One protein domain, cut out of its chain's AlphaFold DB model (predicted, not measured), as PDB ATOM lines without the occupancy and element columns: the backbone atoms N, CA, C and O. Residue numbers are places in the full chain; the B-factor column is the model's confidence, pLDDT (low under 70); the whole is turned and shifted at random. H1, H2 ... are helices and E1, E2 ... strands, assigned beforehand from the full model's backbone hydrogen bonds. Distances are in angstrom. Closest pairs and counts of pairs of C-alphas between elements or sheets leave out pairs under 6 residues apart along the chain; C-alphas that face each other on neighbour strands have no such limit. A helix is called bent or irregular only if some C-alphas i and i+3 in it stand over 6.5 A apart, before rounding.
ATOM      1  N   SER A 342     -30.701 -37.089   5.599       76.88
ATOM      2  CA  SER A 342     -31.310 -37.420   6.893       76.88
ATOM      3  C   SER A 342     -32.813 -37.722   6.824       76.88
ATOM      4  O   SER A 342     -33.497 -37.493   5.825       76.88
ATOM      5  N   PHE A 343     -33.320 -38.260   7.937       68.81
ATOM      6  CA  PHE A 343     -34.676 -38.780   8.080       68.81
ATOM      7  C   PHE A 343     -35.735 -37.732   8.435       68.81
ATOM      8  O   PHE A 343     -36.913 -38.048   8.329       68.81
ATOM      9  N   ASP A 344     -35.384 -36.506   8.819       74.81
ATOM     10  CA  ASP A 344     -36.353 -35.599   9.455       74.81
ATOM     11  C   ASP A 344     -37.548 -35.282   8.539       74.81
ATOM     12  O   ASP A 344     -38.710 -35.428   8.927       74.81
ATOM     13  N   ALA A 345     -37.290 -34.947   7.268       69.75
ATOM     14  CA  ALA A 345     -38.362 -34.787   6.284       69.75
ATOM     15  C   ALA A 345     -39.096 -36.115   6.021       69.75
ATOM     16  O   ALA A 345     -40.325 -36.147   5.913       69.75
ATOM     17  N   LEU A 346     -38.351 -37.220   5.969       75.38
ATOM     18  CA  LEU A 346     -38.872 -38.554   5.700       75.38
ATOM     19  C   LEU A 346     -39.721 -39.128   6.830       75.38
ATOM     20  O   LEU A 346     -40.552 -39.973   6.539       75.38
ATOM     21  N   GLU A 347     -39.591 -38.688   8.077       81.12
ATOM     22  CA  GLU A 347     -40.476 -39.105   9.169       81.12
ATOM     23  C   GLU A 347     -41.850 -38.429   9.072       81.12
ATOM     24  O   GLU A 347     -42.873 -38.990   9.478       81.12
ATOM     25  N   THR A 348     -41.902 -37.248   8.451       86.88
ATOM     26  CA  THR A 348     -43.132 -36.459   8.301       86.88
ATOM     27  C   THR A 348     -43.938 -36.792   7.045       86.88
ATOM     28  O   THR A 348     -45.048 -36.284   6.894       86.88
ATOM     29  N   TRP A 349     -43.467 -37.693   6.172       91.12
ATOM     30  CA  TRP A 349     -44.119 -37.991   4.884       91.12
ATOM     31  C   TRP A 349     -45.602 -38.375   5.006       91.12
ATOM     32  O   TRP A 349     -46.411 -38.012   4.157       91.12
ATOM     33  N   ARG A 350     -45.988 -39.070   6.088       92.88
ATOM     34  CA  ARG A 350     -47.388 -39.465   6.350       92.88
ATOM     35  C   ARG A 350     -48.307 -38.278   6.644       92.88
ATOM     36  O   ARG A 350     -49.524 -38.429   6.574       92.88
ATOM     37  N   GLN A 351     -47.743 -37.136   7.029       92.56
ATOM     38  CA  GLN A 351     -48.475 -35.908   7.335       92.56
ATOM     39  C   GLN A 351     -48.746 -35.082   6.072       92.56
ATOM     40  O   GLN A 351     -49.651 -34.247   6.075       92.56
ATOM     41  N   ASP A 352     -47.997 -35.320   4.993       91.19
ATOM     42  CA  ASP A 352     -48.186 -34.631   3.724       91.19
ATOM     43  C   ASP A 352     -49.421 -35.200   2.987       91.19
ATOM     44  O   ASP A 352     -49.468 -36.396   2.664       91.19
ATOM     45  N   PRO A 353     -50.443 -34.368   2.691       93.75
ATOM     46  CA  PRO A 353     -51.679 -34.827   2.061       93.75
ATOM     47  C   PRO A 353     -51.488 -35.511   0.703       93.75
ATOM     48  O   PRO A 353     -52.337 -36.313   0.309       93.75
ATOM     49  N   SER A 354     -50.401 -35.221  -0.017       93.75
ATOM     50  CA  SER A 354     -50.119 -35.840  -1.316       93.75
ATOM     51  C   SER A 354     -49.776 -37.331  -1.211       93.75
ATOM     52  O   SER A 354     -49.948 -38.056  -2.189       93.75
ATOM     53  N   TYR A 355     -49.401 -37.810  -0.020       94.00
ATOM     54  CA  TYR A 355     -49.086 -39.214   0.256       94.00
ATOM     55  C   TYR A 355     -50.194 -39.964   1.010       94.00
ATOM     56  O   TYR A 355     -50.021 -41.136   1.360       94.00
ATOM     57  N   ALA A 356     -51.350 -39.331   1.246       94.38
ATOM     58  CA  ALA A 356     -52.429 -39.898   2.060       94.38
ATOM     59  C   ALA A 356     -52.948 -41.251   1.538       94.38
ATOM     60  O   ALA A 356     -53.288 -42.129   2.332       94.38
ATOM     61  N   GLU A 357     -52.982 -41.447   0.215       93.75
ATOM     62  CA  GLU A 357     -53.406 -42.715  -0.393       93.75
ATOM     63  C   GLU A 357     -52.440 -43.857  -0.034       93.75
ATOM     64  O   GLU A 357     -52.879 -44.900   0.448       93.75
ATOM     65  N   ILE A 358     -51.126 -43.641  -0.177       92.12
ATOM     66  CA  ILE A 358     -50.095 -44.636   0.161       92.12
ATOM     67  C   ILE A 358     -50.077 -44.902   1.670       92.12
ATOM     68  O   ILE A 358     -50.018 -46.054   2.101       92.12
ATOM     69  N   ALA A 359     -50.187 -43.851   2.488       93.38
ATOM     70  CA  ALA A 359     -50.225 -43.979   3.942       93.38
ATOM     71  C   ALA A 359     -51.410 -44.833   4.434       93.38
ATOM     72  O   ALA A 359     -51.285 -45.497   5.467       93.38
ATOM     73  N   ALA A 360     -52.528 -44.835   3.695       95.19
ATOM     74  CA  ALA A 360     -53.713 -45.641   3.977       95.19
ATOM     75  C   ALA A 360     -53.625 -47.091   3.458       95.19
ATOM     76  O   ALA A 360     -54.347 -47.948   3.967       95.19
ATOM     77  N   MET A 361     -52.768 -47.380   2.469       94.50
ATOM     78  CA  MET A 361     -52.586 -48.737   1.930       94.50
ATOM     79  C   MET A 361     -51.922 -49.675   2.941       94.50
ATOM     80  O   MET A 361     -52.336 -50.828   3.063       94.50
ATOM     81  N   ASP A 362     -50.913 -49.189   3.670       94.50
ATOM     82  CA  ASP A 362     -50.199 -49.976   4.675       94.50
ATOM     83  C   ASP A 362     -49.631 -49.081   5.792       94.50
ATOM     84  O   ASP A 362     -48.866 -48.140   5.555       94.50
ATOM     85  N   GLN A 363     -49.972 -49.393   7.043       94.25
ATOM     86  CA  GLN A 363     -49.446 -48.692   8.220       94.25
ATOM     87  C   GLN A 363     -47.944 -48.931   8.444       94.25
ATOM     88  O   GLN A 363     -47.305 -48.143   9.134       94.25
ATOM     89  N   TYR A 364     -47.382 -49.985   7.847       93.81
ATOM     90  CA  TYR A 364     -45.959 -50.313   7.905       93.81
ATOM     91  C   TYR A 364     -45.175 -49.805   6.695       93.81
ATOM     92  O   TYR A 364     -43.957 -49.947   6.668       93.81
ATOM     93  N   ALA A 365     -45.839 -49.218   5.690       93.56
ATOM     94  CA  ALA A 365     -45.120 -48.545   4.615       93.56
ATOM     95  C   ALA A 365     -44.228 -47.441   5.201       93.56
ATOM     96  O   ALA A 365     -44.646 -46.686   6.081       93.56
ATOM     97  N   GLY A 366     -43.012 -47.333   4.697       93.38
ATOM     98  CA  GLY A 366     -42.100 -46.250   5.030       93.38
ATOM     99  C   GLY A 366     -41.118 -46.031   3.889       93.38
ATOM    100  O   GLY A 366     -41.053 -46.875   2.993       93.38
ATOM    101  N   PRO A 367     -40.396 -44.905   3.886       92.88
ATOM    102  CA  PRO A 367     -39.317 -44.670   2.940       92.88
ATOM    103  C   PRO A 367     -38.139 -45.591   3.255       92.88
ATOM    104  O   PRO A 367     -37.728 -45.709   4.405       92.88
ATOM    105  N   TRP A 368     -37.595 -46.242   2.230       90.81
ATOM    106  CA  TRP A 368     -36.383 -47.055   2.350       90.81
ATOM    107  C   TRP A 368     -35.204 -46.278   1.775       90.81
ATOM    108  O   TRP A 368     -35.022 -46.211   0.556       90.81
ATOM    109  N   THR A 369     -34.437 -45.645   2.659       89.38
ATOM    110  CA  THR A 369     -33.378 -44.690   2.302       89.38
ATOM    111  C   THR A 369     -32.217 -45.330   1.558       89.38
ATOM    112  O   THR A 369     -31.646 -44.706   0.664       89.38
ATOM    113  N   GLU A 370     -31.944 -46.608   1.822       87.50
ATOM    114  CA  GLU A 370     -30.940 -47.401   1.102       87.50
ATOM    115  C   GLU A 370     -31.179 -47.487  -0.416       87.50
ATOM    116  O   GLU A 370     -30.265 -47.767  -1.200       87.50
ATOM    117  N   TYR A 371     -32.428 -47.265  -0.827       90.56
ATOM    118  CA  TYR A 371     -32.896 -47.310  -2.206       90.56
ATOM    119  C   TYR A 371     -33.219 -45.917  -2.745       90.56
ATOM    120  O   TYR A 371     -33.915 -45.800  -3.755       90.56
ATOM    121  N   GLY A 372     -32.722 -44.876  -2.073       91.31
ATOM    122  CA  GLY A 372     -32.771 -43.516  -2.573       91.31
ATOM    123  C   GLY A 372     -32.146 -43.416  -3.964       91.31
ATOM    124  O   GLY A 372     -31.136 -44.065  -4.261       91.31
ATOM    125  N   MET A 373     -32.771 -42.620  -4.821       91.38
ATOM    126  CA  MET A 373     -32.285 -42.323  -6.162       91.38
ATOM    127  C   MET A 373     -32.216 -40.815  -6.352       91.38
ATOM    128  O   MET A 373     -33.158 -40.098  -6.005       91.38
ATOM    129  N   LEU A 374     -31.126 -40.344  -6.954       91.88
ATOM    130  CA  LEU A 374     -31.041 -38.979  -7.447       91.88
ATOM    131  C   LEU A 374     -32.046 -38.793  -8.589       91.88
ATOM    132  O   LEU A 374     -31.980 -39.482  -9.607       91.88
ATOM    133  N   LEU A 375     -32.997 -37.879  -8.407       87.75
ATOM    134  CA  LEU A 375     -33.981 -37.534  -9.431       87.75
ATOM    135  C   LEU A 375     -33.462 -36.404 -10.319       87.75
ATOM    136  O   LEU A 375     -33.571 -36.462 -11.543       87.75
ATOM    137  N   SER A 376     -32.937 -35.358  -9.688       86.31
ATOM    138  CA  SER A 376     -32.356 -34.206 -10.364       86.31
ATOM    139  C   SER A 376     -31.498 -33.387  -9.404       86.31
ATOM    140  O   SER A 376     -31.666 -33.427  -8.182       86.31
ATOM    141  N   SER A 377     -30.608 -32.594  -9.981       81.44
ATOM    142  CA  SER A 377     -29.959 -31.474  -9.317       81.44
ATOM    143  C   SER A 377     -30.232 -30.215 -10.128       81.44
ATOM    144  O   SER A 377     -30.307 -30.248 -11.357       81.44
ATOM    145  N   ASN A 378     -30.439 -29.101  -9.438       83.50
ATOM    146  CA  ASN A 378     -30.580 -27.803 -10.079       83.50
ATOM    147  C   ASN A 378     -29.713 -26.798  -9.328       83.50
ATOM    148  O   ASN A 378     -29.902 -26.584  -8.127       83.50
ATOM    149  N   LEU A 379     -28.800 -26.148 -10.051       73.56
ATOM    150  CA  LEU A 379     -28.184 -24.909  -9.589       73.56
ATOM    151  C   LEU A 379     -29.277 -23.839  -9.592       73.56
ATOM    152  O   LEU A 379     -29.871 -23.560 -10.638       73.56
ATOM    153  N   GLN A 380     -29.607 -23.307  -8.417       69.50
ATOM    154  CA  GLN A 380     -30.696 -22.343  -8.302       69.50
ATOM    155  C   GLN A 380     -30.166 -20.924  -8.539       69.50
ATOM    156  O   GLN A 380     -29.123 -20.566  -8.002       69.50
ATOM    157  N   PRO A 381     -30.878 -20.080  -9.304       57.41
ATOM    158  CA  PRO A 381     -30.534 -18.667  -9.460       57.41
ATOM    159  C   PRO A 381     -31.016 -17.799  -8.280       57.41
ATOM    160  O   PRO A 381     -30.889 -16.575  -8.334       57.41
ATOM    161  N   GLU A 382     -31.632 -18.395  -7.253       76.62
ATOM    162  CA  GLU A 382     -32.198 -17.669  -6.117       76.62
ATOM    163  C   GLU A 382     -31.094 -17.096  -5.203       76.62
ATOM    164  O   GLU A 382     -30.129 -17.797  -4.891       76.62
ATOM    165  N   PRO A 383     -31.205 -15.833  -4.743       73.44
ATOM    166  CA  PRO A 383     -30.209 -15.235  -3.857       73.44
ATOM    167  C   PRO A 383     -30.010 -16.052  -2.574       73.44
ATOM    168  O   PRO A 383     -30.966 -16.313  -1.849       73.44
ATOM    169  N   GLY A 384     -28.760 -16.410  -2.280       74.00
ATOM    170  CA  GLY A 384     -28.387 -17.128  -1.056       74.00
ATOM    171  C   GLY A 384     -28.490 -18.654  -1.136       74.00
ATOM    172  O   GLY A 384     -27.994 -19.321  -0.235       74.00
ATOM    173  N   ILE A 385     -29.054 -19.214  -2.211       82.19
ATOM    174  CA  ILE A 385     -29.102 -20.661  -2.453       82.19
ATOM    175  C   ILE A 385     -28.027 -21.010  -3.481       82.19
ATOM    176  O   ILE A 385     -27.998 -20.423  -4.560       82.19
ATOM    177  N   SER A 386     -27.150 -21.969  -3.177       83.81
ATOM    178  CA  SER A 386     -26.209 -22.488  -4.182       83.81
ATOM    179  C   SER A 386     -26.877 -23.528  -5.068       83.81
ATOM    180  O   SER A 386     -26.793 -23.485  -6.297       83.81
ATOM    181  N   GLN A 387     -27.541 -24.487  -4.431       92.19
ATOM    182  CA  GLN A 387     -27.919 -25.723  -5.078       92.19
ATOM    183  C   GLN A 387     -29.124 -26.348  -4.397       92.19
ATOM    184  O   GLN A 387     -29.367 -26.213  -3.197       92.19
ATOM    185  N   THR A 388     -29.902 -27.066  -5.192       92.69
ATOM    186  CA  THR A 388     -30.964 -27.922  -4.694       92.69
ATOM    187  C   THR A 388     -30.823 -29.310  -5.300       92.69
ATOM    188  O   THR A 388     -30.688 -29.442  -6.518       92.69
ATOM    189  N   ILE A 389     -30.887 -30.339  -4.457       93.88
ATOM    190  CA  ILE A 389     -30.777 -31.746  -4.853       93.88
ATOM    191  C   ILE A 389     -32.075 -32.464  -4.500       93.88
ATOM    192  O   ILE A 389     -32.622 -32.278  -3.412       93.88
ATOM    193  N   TRP A 390     -32.624 -33.220  -5.449       94.00
ATOM    194  CA  TRP A 390     -33.893 -33.924  -5.287       94.00
ATOM    195  C   TRP A 390     -33.632 -35.421  -5.283       94.00
ATOM    196  O   TRP A 390     -33.112 -35.966  -6.257       94.00
ATOM    197  N   LEU A 391     -34.029 -36.085  -4.202       94.44
ATOM    198  CA  LEU A 391     -33.960 -37.536  -4.081       94.44
ATOM    199  C   LEU A 391     -35.370 -38.123  -4.062       94.44
ATOM    200  O   LEU A 391     -36.310 -37.480  -3.594       94.44
ATOM    201  N   THR A 392     -35.521 -39.352  -4.542       93.44
ATOM    202  CA  THR A 392     -36.742 -40.145  -4.371       93.44
ATOM    203  C   THR A 392     -36.448 -41.424  -3.610       93.44
ATOM    204  O   THR A 392     -35.404 -42.040  -3.797       93.44
ATOM    205  N   PHE A 393     -37.382 -41.835  -2.756       93.44
ATOM    206  CA  PHE A 393     -37.247 -42.998  -1.885       93.44
ATOM    207  C   PHE A 393     -38.463 -43.907  -2.034       93.44
ATOM    208  O   PHE A 393     -39.588 -43.414  -1.917       93.44
ATOM    209  N   PRO A 394     -38.302 -45.217  -2.273       93.94
ATOM    210  CA  PRO A 394     -39.445 -46.109  -2.383       93.94
ATOM    211  C   PRO A 394     -40.180 -46.218  -1.046       93.94
ATOM    212  O   PRO A 394     -39.574 -46.429   0.006       93.94
ATOM    213  N   LEU A 395     -41.504 -46.105  -1.113       94.25
ATOM    214  CA  LEU A 395     -42.422 -46.321  -0.005       94.25
ATOM    215  C   LEU A 395     -42.913 -47.766  -0.050       94.25
ATOM    216  O   LEU A 395     -43.731 -48.120  -0.898       94.25
ATOM    217  N   GLN A 396     -42.419 -48.613   0.848       94.50
ATOM    218  CA  GLN A 396     -42.744 -50.044   0.869       94.50
ATOM    219  C   GLN A 396     -42.789 -50.574   2.305       94.50
ATOM    220  O   GLN A 396     -42.162 -50.014   3.203       94.50
ATOM    221  N   SER A 397     -43.556 -51.638   2.549       95.00
ATOM    222  CA  SER A 397     -43.707 -52.224   3.894       95.00
ATOM    223  C   SER A 397     -42.704 -53.320   4.211       95.00
ATOM    224  O   SER A 397     -42.516 -53.696   5.366       95.00
ATOM    225  N   CYS A 398     -42.033 -53.838   3.188       93.31
ATOM    226  CA  CYS A 398     -40.936 -54.761   3.364       93.31
ATOM    227  C   CYS A 398     -39.904 -54.583   2.261       93.31
ATOM    228  O   CYS A 398     -40.193 -54.084   1.178       93.31
ATOM    229  N   ARG A 399     -38.702 -55.080   2.528       86.56
ATOM    230  CA  ARG A 399     -37.549 -54.940   1.643       86.56
ATOM    231  C   ARG A 399     -37.770 -55.484   0.233       86.56
ATOM    232  O   ARG A 399     -37.306 -54.912  -0.742       86.56
ATOM    233  N   ALA A 400     -38.372 -56.668   0.158       90.56
ATOM    234  CA  ALA A 400     -38.581 -57.400  -1.087       90.56
ATOM    235  C   ALA A 400     -39.973 -57.139  -1.682       90.56
ATOM    236  O   ALA A 400     -40.340 -57.751  -2.683       90.56
ATOM    237  N   CYS A 401     -40.765 -56.290  -1.027       94.38
ATOM    238  CA  CYS A 401     -42.088 -55.925  -1.486       94.38
ATOM    239  C   CYS A 401     -41.952 -54.954  -2.659       94.38
ATOM    240  O   CYS A 401     -40.988 -54.198  -2.742       94.38
ATOM    241  N   ALA A 402     -42.925 -54.970  -3.568       94.50
ATOM    242  CA  ALA A 402     -43.026 -53.906  -4.555       94.50
ATOM    243  C   ALA A 402     -43.335 -52.575  -3.839       94.50
ATOM    244  O   ALA A 402     -44.109 -52.590  -2.872       94.50
ATOM    245  N   PRO A 403     -42.767 -51.444  -4.290       94.25
ATOM    246  CA  PRO A 403     -43.106 -50.145  -3.733       94.25
ATOM    247  C   PRO A 403     -44.564 -49.781  -4.020       94.25
ATOM    248  O   PRO A 403     -45.097 -50.061  -5.092       94.25
ATOM    249  N   PHE A 404     -45.210 -49.137  -3.050       93.44
ATOM    250  CA  PHE A 404     -46.530 -48.521  -3.217       93.44
ATOM    251  C   PHE A 404     -46.440 -47.183  -3.967       93.44
ATOM    252  O   PHE A 404     -47.421 -46.726  -4.552       93.44
ATOM    253  N   GLY A 405     -45.261 -46.559  -3.937       92.62
ATOM    254  CA  GLY A 405     -44.915 -45.318  -4.621       92.62
ATOM    255  C   GLY A 405     -43.544 -44.821  -4.165       92.62
ATOM    256  O   GLY A 405     -42.782 -45.578  -3.563       92.62
ATOM    257  N   PHE A 406     -43.240 -43.549  -4.421       92.81
ATOM    258  CA  PHE A 406     -41.968 -42.931  -4.048       92.81
ATOM    259  C   PHE A 406     -42.196 -41.607  -3.326       92.81
ATOM    260  O   PHE A 406     -42.978 -40.782  -3.788       92.81
ATOM    261  N   ALA A 407     -41.490 -41.403  -2.218       93.12
ATOM    262  CA  ALA A 407     -41.379 -40.133  -1.519       93.12
ATOM    263  C   ALA A 407     -40.273 -39.293  -2.153       93.12
ATOM    264  O   ALA A 407     -39.115 -39.701  -2.145       93.12
ATOM    265  N   GLY A 408     -40.618 -38.130  -2.699       93.00
ATOM    266  CA  GLY A 408     -39.637 -37.148  -3.150       93.00
ATOM    267  C   GLY A 408     -39.233 -36.221  -2.007       93.00
ATOM    268  O   GLY A 408     -40.098 -35.721  -1.289       93.00
ATOM    269  N   VAL A 409     -37.939 -35.953  -1.861       93.31
ATOM    270  CA  VAL A 409     -37.402 -34.992  -0.890       93.31
ATOM    271  C   VAL A 409     -36.478 -34.025  -1.608       93.31
ATOM    272  O   VAL A 409     -35.619 -34.418  -2.397       93.31
ATOM    273  N   ARG A 410     -36.664 -32.743  -1.315       93.19
ATOM    274  CA  ARG A 410     -35.819 -31.650  -1.776       93.19
ATOM    275  C   ARG A 410     -34.881 -31.221  -0.657       93.19
ATOM    276  O   ARG A 410     -35.359 -30.865   0.416       93.19
ATOM    277  N   TYR A 411     -33.590 -31.188  -0.960       93.69
ATOM    278  CA  TYR A 411     -32.516 -30.708  -0.095       93.69
ATOM    279  C   TYR A 411     -31.975 -29.399  -0.661       93.69
ATOM    280  O   TYR A 411     -31.623 -29.343  -1.842       93.69
ATOM    281  N   THR A 412     -31.936 -28.350   0.156       92.25
ATOM    282  CA  THR A 412     -31.506 -27.008  -0.257       92.25
ATOM    283  C   THR A 412     -30.231 -26.620   0.470       92.25
ATOM    284  O   THR A 412     -30.190 -26.655   1.700       92.25
ATOM    285  N   PHE A 413     -29.228 -26.196  -0.295       91.50
ATOM    286  CA  PHE A 413     -27.928 -25.781   0.210       91.50
ATOM    287  C   PHE A 413     -27.698 -24.291  -0.029       91.50
ATOM    288  O   PHE A 413     -28.084 -23.753  -1.072       91.50
ATOM    289  N   ASP A 414     -27.064 -23.619   0.926       87.88
ATOM    290  CA  ASP A 414     -26.684 -22.215   0.785       87.88
ATOM    291  C   ASP A 414     -25.371 -22.039   0.000       87.88
ATOM    292  O   ASP A 414     -24.740 -23.009  -0.422       87.88
ATOM    293  N   LEU A 415     -24.940 -20.792  -0.206       83.50
ATOM    294  CA  LEU A 415     -23.696 -20.464  -0.924       83.50
ATOM    295  C   LEU A 415     -22.415 -21.029  -0.289       83.50
ATOM    296  O   LEU A 415     -21.400 -21.105  -0.977       83.50
ATOM    297  N   SER A 416     -22.451 -21.419   0.987       81.81
ATOM    298  CA  SER A 416     -21.333 -22.067   1.681       81.81
ATOM    299  C   SER A 416     -21.353 -23.595   1.564       81.81
ATOM    300  O   SER A 416     -20.416 -24.259   2.000       81.81
ATOM    301  N   GLY A 417     -22.415 -24.153   0.975       87.12
ATOM    302  CA  GLY A 417     -22.636 -25.589   0.881       87.12
ATOM    303  C   GLY A 417     -23.261 -26.204   2.132       87.12
ATOM    304  O   GLY A 417     -23.245 -27.425   2.283       87.12
ATOM    305  N   GLN A 418     -23.812 -25.391   3.036       88.75
ATOM    306  CA  GLN A 418     -24.522 -25.884   4.211       88.75
ATOM    307  C   GLN A 418     -25.944 -26.307   3.840       88.75
ATOM    308  O   GLN A 418     -26.649 -25.582   3.138       88.75
ATOM    309  N   LEU A 419     -26.390 -27.470   4.330       90.25
ATOM    310  CA  LEU A 419     -27.785 -27.898   4.203       90.25
ATOM    311  C   LEU A 419     -28.671 -27.018   5.096       90.25
ATOM    312  O   LEU A 419     -28.617 -27.127   6.318       90.25
ATOM    313  N   ILE A 420     -29.493 -26.165   4.485       87.56
ATOM    314  CA  ILE A 420     -30.326 -25.181   5.199       87.56
ATOM    315  C   ILE A 420     -31.809 -25.550   5.244       87.56
ATOM    316  O   ILE A 420     -32.551 -25.014   6.065       87.56
ATOM    317  N   ALA A 421     -32.272 -26.442   4.364       88.06
ATOM    318  CA  ALA A 421     -33.659 -26.888   4.375       88.06
ATOM    319  C   ALA A 421     -33.843 -28.269   3.746       88.06
ATOM    320  O   ALA A 421     -33.151 -28.648   2.797       88.06
ATOM    321  N   GLN A 422     -34.862 -28.972   4.238       92.94
ATOM    322  CA  GLN A 422     -35.403 -30.188   3.647       92.94
ATOM    323  C   GLN A 422     -36.919 -30.045   3.513       92.94
ATOM    324  O   GLN A 422     -37.582 -29.522   4.409       92.94
ATOM    325  N   SER A 423     -37.493 -30.495   2.401       91.00
ATOM    326  CA  SER A 423     -38.946 -30.463   2.221       91.00
ATOM    327  C   SER A 423     -39.430 -31.628   1.374       91.00
ATOM    328  O   SER A 423     -38.834 -31.911   0.333       91.00
ATOM    329  N   MET A 424     -40.551 -32.234   1.766       92.00
ATOM    330  CA  MET A 424     -41.260 -33.200   0.929       92.00
ATOM    331  C   MET A 424     -41.670 -32.549  -0.395       92.00
ATOM    332  O   MET A 424     -42.164 -31.420  -0.435       92.00
ATOM    333  N   LEU A 425     -41.440 -33.262  -1.491       89.62
ATOM    334  CA  LEU A 425     -41.991 -32.914  -2.790       89.62
ATOM    335  C   LEU A 425     -43.411 -33.487  -2.880       89.62
ATOM    336  O   LEU A 425     -43.619 -34.630  -2.459       89.62
ATOM    337  N   PRO A 426     -44.377 -32.747  -3.453       87.81
ATOM    338  CA  PRO A 426     -45.689 -33.302  -3.744       87.81
ATOM    339  C   PRO A 426     -45.552 -34.552  -4.611       87.81
ATOM    340  O   PRO A 426     -44.749 -34.567  -5.545       87.81
ATOM    341  N   MET A 427     -46.350 -35.580  -4.326       82.31
ATOM    342  CA  MET A 427     -46.352 -36.800  -5.130       82.31
ATOM    343  C   MET A 427     -46.656 -36.477  -6.603       82.31
ATOM    344  O   MET A 427     -47.774 -36.091  -6.958       82.31
ATOM    345  N   ASP A 428     -45.660 -36.653  -7.471       72.56
ATOM    346  CA  ASP A 428     -45.830 -36.510  -8.911       72.56
ATOM    347  C   ASP A 428     -46.476 -37.781  -9.477       72.56
ATOM    348  O   ASP A 428     -45.831 -38.814  -9.648       72.56
ATOM    349  N   GLN A 429     -47.774 -37.703  -9.785       60.59
ATOM    350  CA  GLN A 429     -48.524 -38.820 -10.369       60.59
ATOM    351  C   GLN A 429     -48.061 -39.202 -11.787       60.59
ATOM    352  O   GLN A 429     -48.548 -40.196 -12.328       60.59
ATOM    353  N   SER A 430     -47.172 -38.417 -12.409       60.03
ATOM    354  CA  SER A 430     -46.634 -38.695 -13.743       60.03
ATOM    355  C   SER A 430     -45.394 -39.597 -13.740       60.03
ATOM    356  O   SER A 430     -45.032 -40.125 -14.793       60.03
ATOM    357  N   GLN A 431     -44.784 -39.842 -12.575       59.88
ATOM    358  CA  GLN A 431     -43.725 -40.840 -12.425       59.88
ATOM    359  C   GLN A 431     -44.320 -42.250 -12.616       59.88
ATOM    360  O   GLN A 431     -45.385 -42.547 -12.062       59.88
ATOM    361  N   PRO A 432     -43.694 -43.128 -13.421       46.34
ATOM    362  CA  PRO A 432     -44.210 -44.474 -13.652       46.34
ATOM    363  C   PRO A 432     -44.272 -45.261 -12.333       46.34
ATOM    364  O   PRO A 432     -43.283 -45.328 -11.606       46.34
ATOM    365  N   ARG A 433     -45.454 -45.823 -12.042       49.41
ATOM    366  CA  ARG A 433     -45.697 -46.731 -10.909       49.41
ATOM    367  C   ARG A 433     -44.978 -48.062 -11.078       49.41
ATOM    368  O   ARG A 433     -44.974 -48.573 -12.225       49.41
TER     369      ARG A 433
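What this domain is: This is residues 342 to 433 of the 433 residues of an uncharacterized protein of Dehalococcoidia bacterium (UniProt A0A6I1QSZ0). A long, twisted sheet of four strands makes the length of the domain, with the inner strands E2 and E3 running along its longest axis. The irregular helix H2 lies over one end of the inner pair, and the short H1 only grazes the sheet. The printed part has 92 residues with two named helices followed by four named strands, in the order H1 H2 E1 E2 E3 E4; the sheet order is E1 E2 E3 E4, antiparallel throughout, and the class is mixed. It is compact by its radius of gyration of the C-alphas, 13.9 A, but elongated in outline, spanning 41 by 23 by 23 A.

Where its parts are: H1 is residues 344 to 347, from C-alpha 344 at (-36.353, -35.599, 9.455). H2, residues 353 to 361, is 13.9 A long and irregular: C-alphas 354 and 357 are 7.7 A apart. E1 is residues 373 to 379, 18.2 A; E2 385 to 396, 32.6 A; E3 405 to 414, 29.9 A; and E4 419 to 425, 16.6 A, ending at C-alpha 425 (-41.991, -32.914, -2.790).

How they stand to each other: The strands form a meander, each the antiparallel neighbour of the one before. N 390 and O 376 of hairpin E1 and E2 are 2.9 A apart, N 391 and O 409 of hairpin E2 and E3 2.9 A, and N 410 and O 423 of hairpin E3 and E4 2.8 A, within hydrogen-bond range. Edge strands E1 and E4 are apart. H2 is on the sheet at a height of 9.5 A, along the strands, at 9 degrees to E2 on the local plane; its closest C-alphas to E3 are Ile 358 and Gly 405, 7.1 A. H1 only grazes the sheet with residues 344 to 346; its closest C-alphas to E4 are Ala 345 and Ser 423, 6.0 A. Residues 366 to 367 pair antiparallel with 395 to 396 of E2. H2 has 3 of 5 O i to N i+4 pairs within range; H1 is too short for one.

The domain as a whole: The farthest C-alphas, Pro 383 and Ala 400, are 43.1 A apart. The printed part has no cut, and the link from H2 to E1 is long, with 11 residues. Mean pLDDT of the printed part is 86.6; residues 343, 345, 380 to 381 and 429 to 433 are under 70.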